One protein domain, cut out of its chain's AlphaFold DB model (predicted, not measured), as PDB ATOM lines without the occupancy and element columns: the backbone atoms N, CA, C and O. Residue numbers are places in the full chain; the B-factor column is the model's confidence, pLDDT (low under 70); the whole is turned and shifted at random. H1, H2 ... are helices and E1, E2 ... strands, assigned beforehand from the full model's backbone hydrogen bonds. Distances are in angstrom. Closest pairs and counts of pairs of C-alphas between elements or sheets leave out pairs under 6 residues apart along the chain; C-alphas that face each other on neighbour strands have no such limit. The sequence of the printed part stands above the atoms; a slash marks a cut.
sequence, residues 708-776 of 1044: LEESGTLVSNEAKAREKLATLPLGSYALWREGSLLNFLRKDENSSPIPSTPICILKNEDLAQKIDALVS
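What this domain is: This is residues 708 to 776 of the 1044 residues of an uncharacterized protein of Parachlamydia sp (UniProt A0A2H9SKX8). What is the shape? A small three-stranded sheet, a meander of antiparallel neighbours in order E1 E2 E3, has H1 over one face and H2 over the other. What builds it? The 69 printed residues run H1 E1 E2 E3 H2, mixed in class, under half in named elements; compact, radius of gyration of the C-alphas 11.3 A, spans 33 by 25 by 23 A.

How they stand to each other: Where is H1? H1, residues 718 to 726, lies over E1, residues 733 to 738, the C-alphas of Ala 721 and Ala 734 closest at 5.5 A. What pairs? E2, residues 741 to 746, forms hairpins with E1 (N 734 to O 745, 2.9 A) and E3, residues 759 to 761 (N 744 to O 759, 2.8 A). And H2? H2, residues 767 to 775, is on the opposite face, height 9.7 A; both helices have every O i to N i+4 pair within hydrogen-bond range.

Where its parts are: Where does H1 begin? C-alpha 718 is at (317.199, 260.819, 218.053); H1 spans 12.2 A, E1 16.4 A, E2 16.5 A. Where does H2 end? C-alpha 775 is at (308.836, 264.654, 234.156).

The domain as a whole: Any cut? The printed part has no cut. What is long or uncertain? E2 to E3 is a long link; residues 751 to 753 are under 70.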
ATOM      1  N   LEU A 708     320.738 254.510 233.364       90.12
ATOM      2  CA  LEU A 708     320.001 254.885 232.149       90.12
ATOM      3  C   LEU A 708     320.427 254.063 230.925       90.12
ATOM      4  O   LEU A 708     319.602 253.792 230.051       90.12
ATOM      5  N   GLU A 709     321.701 253.691 230.836       89.31
ATOM      6  CA  GLU A 709     322.232 252.833 229.775       89.31
ATOM      7  C   GLU A 709     321.755 251.388 229.952       89.31
ATOM      8  O   GLU A 709     321.190 250.803 229.028       89.31
ATOM      9  N   GLU A 710     321.834 250.855 231.170       87.50
ATOM     10  CA  GLU A 710     321.344 249.518 231.517       87.50
ATOM     11  C   GLU A 710     319.823 249.384 231.345       87.50
ATOM     12  O   GLU A 710     319.331 248.327 230.937       87.50
ATOM     13  N   SER A 711     319.042 250.438 231.614       85.88
ATOM     14  CA  SER A 711     317.595 250.474 231.334       85.88
ATOM     15  C   SER A 711     317.272 250.673 229.843       85.88
ATOM     16  O   SER A 711     316.107 250.595 229.434       85.88
ATOM     17  N   GLY A 712     318.289 250.939 229.020       86.94
ATOM     18  CA  GLY A 712     318.180 251.293 227.607       86.94
ATOM     19  C   GLY A 712     317.526 252.654 227.366       86.94
ATOM     20  O   GLY A 712     317.103 252.941 226.247       86.94
ATOM     21  N   THR A 713     317.314 253.458 228.406       90.12
ATOM     22  CA  THR A 713     316.711 254.799 228.315       90.12
ATOM     23  C   THR A 713     317.679 255.778 227.652       90.12
ATOM     24  O   THR A 713     317.242 256.698 226.963       90.12
ATOM     25  N   LEU A 714     318.983 255.536 227.793       92.38
ATOM     26  CA  LEU A 714     320.028 256.137 226.976       92.38
ATOM     27  C   LEU A 714     320.197 255.334 225.672       92.38
ATOM     28  O   LEU A 714     320.573 254.167 225.702       92.38
ATOM     29  N   VAL A 715     319.911 255.960 224.533       93.56
ATOM     30  CA  VAL A 715     319.993 255.384 223.184       93.56
ATOM     31  C   VAL A 715     321.060 256.091 222.342       93.56
ATOM     32  O   VAL A 715     321.648 257.090 222.757       93.56
ATOM     33  N   SER A 716     321.328 255.569 221.144       91.50
ATOM     34  CA  SER A 716     322.425 256.039 220.293       91.50
ATOM     35  C   SER A 716     322.147 257.347 219.543       91.50
ATOM     36  O   SER A 716     323.095 258.068 219.251       91.50
ATOM     37  N   ASN A 717     320.890 257.666 219.211       93.38
ATOM     38  CA  ASN A 717     320.514 258.877 218.468       93.38
ATOM     39  C   ASN A 717     319.011 259.209 218.592       93.38
ATOM     40  O   ASN A 717     318.233 258.430 219.150       93.38
ATOM     41  N   GLU A 718     318.594 260.352 218.034       93.00
ATOM     42  CA  GLU A 718     317.199 260.819 218.053       93.00
ATOM     43  C   GLU A 718     316.224 259.847 217.371       93.00
ATOM     44  O   GLU A 718     315.131 259.604 217.885       93.00
ATOM     45  N   ALA A 719     316.606 259.250 216.236       89.75
ATOM     46  CA  ALA A 719     315.743 258.315 215.512       89.75
ATOM     47  C   ALA A 719     315.386 257.101 216.385       89.75
ATOM     48  O   ALA A 719     314.212 256.753 216.521       89.75
ATOM     49  N   LYS A 720     316.384 256.523 217.067       90.81
ATOM     50  CA  LYS A 720     316.180 255.443 218.042       90.81
ATOM     51  C   LYS A 720     315.397 255.893 219.271       90.81
ATOM     52  O   LYS A 720     314.623 255.102 219.807       90.81
ATOM     53  N   ALA A 721     315.538 257.150 219.696       90.44
ATOM     54  CA  ALA A 721     314.745 257.702 220.794       90.44
ATOM     55  C   ALA A 721     313.255 257.764 220.428       90.44
ATOM     56  O   ALA A 721     312.414 257.314 221.206       90.44
ATOM     57  N   ARG A 722     312.927 258.259 219.227       88.06
ATOM     58  CA  ARG A 722     311.546 258.339 218.719       88.06
ATOM     59  C   ARG A 722     310.933 256.957 218.493       88.06
ATOM     60  O   ARG A 722     309.807 256.733 218.928       88.06
ATOM     61  N   GLU A 723     311.683 256.032 217.888       85.88
ATOM     62  CA  GLU A 723     311.271 254.632 217.688       85.88
ATOM     63  C   GLU A 723     310.941 253.957 219.025       85.88
ATOM     64  O   GLU A 723     309.851 253.411 219.202       85.88
ATOM     65  N   LYS A 724     311.846 254.065 220.008       85.62
ATOM     66  CA  LYS A 724     311.635 253.496 221.341       85.62
ATOM     67  C   LYS A 724     310.412 254.109 222.016       85.62
ATOM     68  O   LYS A 724     309.539 253.381 222.486       85.62
ATOM     69  N   LEU A 725     310.330 255.439 222.054       86.62
ATOM     70  CA  LEU A 725     309.235 256.130 222.727       86.62
ATOM     71  C   LEU A 725     307.873 255.824 222.108       86.62
ATOM     72  O   LEU A 725     306.908 255.725 222.857       86.62
ATOM     73  N   ALA A 726     307.773 255.611 220.793       79.94
ATOM     74  CA  ALA A 726     306.500 255.302 220.139       79.94
ATOM     75  C   ALA A 726     305.762 254.131 220.820       79.94
ATOM     76  O   ALA A 726     304.543 254.192 220.989       79.94
ATOM     77  N   THR A 727     306.513 253.140 221.310       75.81
ATOM     78  CA  THR A 727     305.999 251.931 221.979       75.81
ATOM     79  C   THR A 727     305.803 252.057 223.496       75.81
ATOM     80  O   THR A 727     305.237 251.162 224.119       75.81
ATOM     81  N   LEU A 728     306.247 253.158 224.108       80.81
ATOM     82  CA  LEU A 728     306.183 253.391 225.555       80.81
ATOM     83  C   LEU A 728     304.979 254.275 225.941       80.81
ATOM     84  O   LEU A 728     304.495 255.040 225.107       80.81
ATOM     85  N   PRO A 729     304.477 254.214 227.189       79.25
ATOM     86  CA  PRO A 729     303.336 255.025 227.634       79.25
ATOM     87  C   PRO A 729     303.657 256.528 227.690       79.25
ATOM     88  O   PRO A 729     304.830 256.918 227.777       79.25
ATOM     89  N   LEU A 730     302.623 257.382 227.687       82.38
ATOM     90  CA  LEU A 730     302.785 258.837 227.863       82.38
ATOM     91  C   LEU A 730     303.600 259.190 229.114       82.38
ATOM     92  O   LEU A 730     303.442 258.596 230.183       82.38
ATOM     93  N   GLY A 731     304.451 260.205 228.985       80.81
ATOM     94  CA  GLY A 731     305.372 260.648 230.028       80.81
ATOM     95  C   GLY A 731     306.689 259.874 230.087       80.81
ATOM     96  O   GLY A 731     307.582 260.275 230.836       80.81
ATOM     97  N   SER A 732     306.838 258.807 229.294       87.31
ATOM     98  CA  SER A 732     308.133 258.149 229.089       87.31
ATOM     99  C   SER A 732     309.109 259.087 228.386       87.31
ATOM    100  O   SER A 732     308.705 259.983 227.642       87.31
ATOM    101  N   TYR A 733     310.403 258.875 228.601       92.31
ATOM    102  CA  TYR A 733     311.454 259.662 227.968       92.31
ATOM    103  C   TYR A 733     312.618 258.776 227.523       92.31
ATOM    104  O   TYR A 733     312.751 257.634 227.961       92.31
ATOM    105  N   ALA A 734     313.433 259.308 226.623       93.00
ATOM    106  CA  ALA A 734     314.679 258.718 226.164       93.00
ATOM    107  C   ALA A 734     315.742 259.817 226.085       93.00
ATOM    108  O   ALA A 734     315.422 260.986 225.848       93.00
ATOM    109  N   LEU A 735     317.004 259.446 226.286       94.12
ATOM    110  CA  LEU A 735     318.142 260.342 226.123       94.12
ATOM    111  C   LEU A 735     319.108 259.805 225.078       94.12
ATOM    112  O   LEU A 735     319.194 258.600 224.886       94.12
ATOM    113  N   TRP A 736     319.886 260.675 224.449       94.62
ATOM    114  CA  TRP A 736     321.051 260.278 223.654       94.62
ATOM    115  C   TRP A 736     322.152 261.316 223.794       94.62
ATOM    116  O   TRP A 736     321.928 262.435 224.266       94.62
ATOM    117  N   ARG A 737     323.364 260.927 223.403       91.69
ATOM    118  CA  ARG A 737     324.516 261.827 223.385       91.69
ATOM    119  C   ARG A 737     324.723 262.377 221.986       91.69
ATOM    120  O   ARG A 737     324.683 261.629 221.014       91.69
ATOM    121  N   GLU A 738     325.007 263.667 221.916       87.19
ATOM    122  CA  GLU A 738     325.437 264.340 220.695       87.19
ATOM    123  C   GLU A 738     326.661 265.195 221.037       87.19
ATOM    124  O   GLU A 738     326.579 266.253 221.663       87.19
ATOM    125  N   GLY A 739     327.845 264.648 220.746       83.25
ATOM    126  CA  GLY A 739     329.106 265.188 221.246       83.25
ATOM    127  C   GLY A 739     329.167 265.187 222.780       83.25
ATOM    128  O   GLY A 739     329.102 264.138 223.418       83.25
ATOM    129  N   SER A 740     329.317 266.375 223.374       78.94
ATOM    130  CA  SER A 740     329.366 266.560 224.836       78.94
ATOM    131  C   SER A 740     328.000 266.836 225.479       78.94
ATOM    132  O   SER A 740     327.909 266.913 226.709       78.94
ATOM    133  N   LEU A 741     326.954 266.982 224.662       84.81
ATOM    134  CA  LEU A 741     325.603 267.317 225.095       84.81
ATOM    135  C   LEU A 741     324.773 266.051 225.290       84.81
ATOM    136  O   LEU A 741     324.967 265.035 224.616       84.81
ATOM    137  N   LEU A 742     323.842 266.123 226.240       92.69
ATOM    138  CA  LEU A 742     322.875 265.067 226.491       92.69
ATOM    139  C   LEU A 742     321.492 265.591 226.122       92.69
ATOM    140  O   LEU A 742     320.996 266.521 226.752       92.69
ATOM    141  N   ASN A 743     320.878 265.004 225.106       94.31
ATOM    142  CA  ASN A 743     319.545 265.382 224.662       94.31
ATOM    143  C   ASN A 743     318.498 264.529 225.377       94.31
ATOM    144  O   ASN A 743     318.717 263.342 225.608       94.31
ATOM    145  N   PHE A 744     317.368 265.134 225.722       94.50
ATOM    146  CA  PHE A 744     316.229 264.516 226.390       94.50
ATOM    147  C   PHE A 744     314.990 264.671 225.512       94.50
ATOM    148  O   PHE A 744     314.614 265.785 225.151       94.50
ATOM    149  N   LEU A 745     314.324 263.566 225.199       93.19
ATOM    150  CA  LEU A 745     313.059 263.565 224.473       93.19
ATOM    151  C   LEU A 745     312.000 262.862 225.312       93.19
ATOM    152  O   LEU A 745     312.233 261.771 225.823       93.19
ATOM    153  N   ARG A 746     310.828 263.482 225.433       91.06
ATOM    154  CA  ARG A 746     309.686 262.977 226.204       91.06
ATOM    155  C   ARG A 746     308.514 262.699 225.276       91.06
ATOM    156  O   ARG A 746     308.321 263.417 224.298       91.06
ATOM    157  N   LYS A 747     307.726 261.673 225.589       88.06
ATOM    158  CA  LYS A 747     306.481 261.370 224.885       88.06
ATOM    159  C   LYS A 747     305.309 262.091 225.543       88.06
ATOM    160  O   LYS A 747     304.820 261.658 226.585       88.06
ATOM    161  N   ASP A 748     304.851 263.156 224.901       82.19
ATOM    162  CA  ASP A 748     303.745 263.986 225.397       82.19
ATOM    163  C   ASP A 748     302.387 263.595 224.825       82.19
ATOM    164  O   ASP A 748     301.356 263.850 225.441       82.19
ATOM    165  N   GLU A 749     302.385 262.933 223.669       76.19
ATOM    166  CA  GLU A 749     301.184 262.494 222.968       76.19
ATOM    167  C   GLU A 749     301.364 261.082 222.392       76.19
ATOM    168  O   GLU A 749     302.472 260.649 222.070       76.19
ATOM    169  N   ASN A 750     300.250 260.358 222.246       72.06
ATOM    170  CA  ASN A 750     300.185 259.052 221.584       72.06
ATOM    171  C   ASN A 750     299.996 259.231 220.064       72.06
ATOM    172  O   ASN A 750     299.144 258.593 219.450       72.06
ATOM    173  N   SER A 751     300.768 260.147 219.475       65.56
ATOM    174  CA  SER A 751     300.799 260.460 218.046       65.56
ATOM    175  C   SER A 751     302.112 259.977 217.419       65.56
ATOM    176  O   SER A 751     303.160 259.949 218.069       65.56
ATOM    177  N   SER A 752     302.048 259.553 216.155       59.28
ATOM    178  CA  SER A 752     303.215 259.179 215.352       59.28
ATOM    179  C   SER A 752     303.325 260.120 214.143       59.28
ATOM    180  O   SER A 752     302.355 260.205 213.384       59.28
ATOM    181  N   PRO A 753     304.459 260.825 213.944       66.19
ATOM    182  CA  PRO A 753     305.636 260.868 214.821       66.19
ATOM    183  C   PRO A 753     305.372 261.645 216.122       66.19
ATOM    184  O   PRO A 753     304.491 262.498 216.177       66.19
ATOM    185  N   ILE A 754     306.178 261.378 217.158       76.75
ATOM    186  CA  ILE A 754     306.114 262.114 218.432       76.75
ATOM    187  C   ILE A 754     306.440 263.591 218.156       76.75
ATOM    188  O   ILE A 754     307.545 263.867 217.694       76.75
ATOM    189  N   PRO A 755     305.547 264.551 218.437       72.25
ATOM    190  CA  PRO A 755     305.745 265.945 218.036       72.25
ATOM    191  C   PRO A 755     306.707 266.717 218.952       72.25
ATOM    192  O   PRO A 755     307.139 267.811 218.603       72.25
ATOM    193  N   SER A 756     307.050 266.172 220.123       79.31
ATOM    194  CA  SER A 756     307.880 266.855 221.116       79.31
ATOM    195  C   SER A 756     309.287 267.171 220.593       79.31
ATOM    196  O   SER A 756     309.963 266.326 219.992       79.31
ATOM    197  N   THR A 757     309.737 268.398 220.862       85.69
ATOM    198  CA  THR A 757     311.100 268.857 220.571       85.69
ATOM    199  C   THR A 757     312.074 268.332 221.632       85.69
ATOM    200  O   THR A 757     311.744 268.370 222.822       85.69
ATOM    201  N   PRO A 758     313.276 267.866 221.247       90.94
ATOM    202  CA  PRO A 758     314.321 267.506 222.199       90.94
ATOM    203  C   PRO A 758     314.752 268.690 223.076       90.94
ATOM    204  O   PRO A 758     314.828 269.830 222.618       90.94
ATOM    205  N   ILE A 759     315.080 268.410 224.334       92.88
ATOM    206  CA  ILE A 759     315.606 269.372 225.304       92.88
ATOM    207  C   ILE A 759     317.069 269.027 225.573       92.88
ATOM    208  O   ILE A 759     317.382 267.906 225.967       92.88
ATOM    209  N   CYS A 760     317.967 269.993 225.399       91.50
ATOM    210  CA  CYS A 760     319.378 269.815 225.720       91.50
ATOM    211  C   CYS A 760     319.617 269.960 227.234       91.50
ATOM    212  O   CYS A 760     319.173 270.933 227.848       91.50
ATOM    213  N   ILE A 761     320.322 268.994 227.828       90.81
ATOM    214  CA  ILE A 761     320.785 269.001 229.219       90.81
ATOM    215  C   ILE A 761     322.291 269.253 229.227       90.81
ATOM    216  O   ILE A 761     323.086 268.465 228.694       90.81
ATOM    217  N   LEU A 762     322.695 270.338 229.881       85.69
ATOM    218  CA  LEU A 762     324.090 270.755 229.921       85.69
ATOM    219  C   LEU A 762     324.916 269.868 230.870       85.69
ATOM    220  O   LEU A 762     324.418 269.197 231.783       85.69
ATOM    221  N   LYS A 763     326.235 269.843 230.654       82.38
ATOM    222  CA  LYS A 763     327.163 269.016 231.446       82.38
ATOM    223  C   LYS A 763     327.267 269.464 232.913       82.38
ATOM    224  O   LYS A 763     327.490 268.624 233.779       82.38
ATOM    225  N   ASN A 764     327.108 270.760 233.176       82.19
ATOM    226  CA  ASN A 764     327.153 271.367 234.510       82.19
ATOM    227  C   ASN A 764     325.822 271.279 235.276       82.19
ATOM    228  O   ASN A 764     325.794 271.589 236.463       82.19
ATOM    229  N   GLU A 765     324.730 270.863 234.629       83.50
ATOM    230  CA  GLU A 765     323.451 270.641 235.303       83.50
ATOM    231  C   GLU A 765     323.443 269.296 236.051       83.50
ATOM    232  O   GLU A 765     324.009 268.294 235.593       83.50
ATOM    233  N   ASP A 766     322.762 269.265 237.200       84.62
ATOM    234  CA  ASP A 766     322.442 268.027 237.912       84.62
ATOM    235  C   ASP A 766     321.440 267.224 237.072       84.62
ATOM    236  O   ASP A 766     320.277 267.605 236.913       84.62
ATOM    237  N   LEU A 767     321.920 266.122 236.493       86.69
ATOM    238  CA  LEU A 767     321.154 265.313 235.552       86.69
ATOM    239  C   LEU A 767     319.887 264.729 236.190       86.69
ATOM    240  O   LEU A 767     318.843 264.696 235.544       86.69
ATOM    241  N   ALA A 768     319.973 264.292 237.447       82.50
ATOM    242  CA  ALA A 768     318.862 263.658 238.142       82.50
ATOM    243  C   ALA A 768     317.754 264.683 238.424       82.50
ATOM    244  O   ALA A 768     316.598 264.469 238.059       82.50
ATOM    245  N   GLN A 769     318.126 265.850 238.965       80.50
ATOM    246  CA  GLN A 769     317.190 266.951 239.210       80.50
ATOM    247  C   GLN A 769     316.566 267.473 237.914       80.50
ATOM    248  O   GLN A 769     315.380 267.816 237.892       80.50
ATOM    249  N   LYS A 770     317.346 267.537 236.828       86.94
ATOM    250  CA  LYS A 770     316.846 268.001 235.534       86.94
ATOM    251  C   LYS A 770     315.822 267.031 234.952       86.94
ATOM    252  O   LYS A 770     314.763 267.484 234.521       86.94
ATOM    253  N   ILE A 771     316.100 265.724 234.977       87.19
ATOM    254  CA  ILE A 771     315.145 264.695 234.541       87.19
ATOM    255  C   ILE A 771     313.861 264.792 235.371       87.19
ATOM    256  O   ILE A 771     312.791 264.945 234.784       87.19
ATOM    257  N   ASP A 772     313.964 264.807 236.703       80.88
ATOM    258  CA  ASP A 772     312.817 264.919 237.617       80.88
ATOM    259  C   ASP A 772     311.955 266.147 237.327       80.88
ATOM    260  O   ASP A 772     310.730 266.043 237.226       80.88
ATOM    261  N   ALA A 773     312.585 267.312 237.148       83.56
ATOM    262  CA  ALA A 773     311.880 268.540 236.811       83.56
ATOM    263  C   ALA A 773     311.090 268.377 235.504       83.56
ATOM    264  O   ALA A 773     309.901 268.702 235.470       83.56
ATOM    265  N   LEU A 774     311.719 267.807 234.469       86.88
ATOM    266  CA  LEU A 774     311.137 267.612 233.138       86.88
ATOM    267  C   LEU A 774     310.006 266.571 233.095       86.88
ATOM    268  O   LEU A 774     309.186 266.619 232.173       86.88
ATOM    269  N   VAL A 775     309.911 265.667 234.073       84.44
ATOM    270  CA  VAL A 775     308.836 264.654 234.156       84.44
ATOM    271  C   VAL A 775     307.865 264.867 235.324       84.44
ATOM    272  O   VAL A 775     306.933 264.077 235.498       84.44
ATOM    273  N   SER A 776     308.057 265.922 236.119       80.81
ATOM    274  CA  SER A 776     307.293 266.213 237.340       80.81
ATOM    275  C   SER A 776     305.792 266.426 237.103       80.81
ATOM    276  O   SER A 776     305.367 266.890 236.046       80.81
TER     277      SER A 776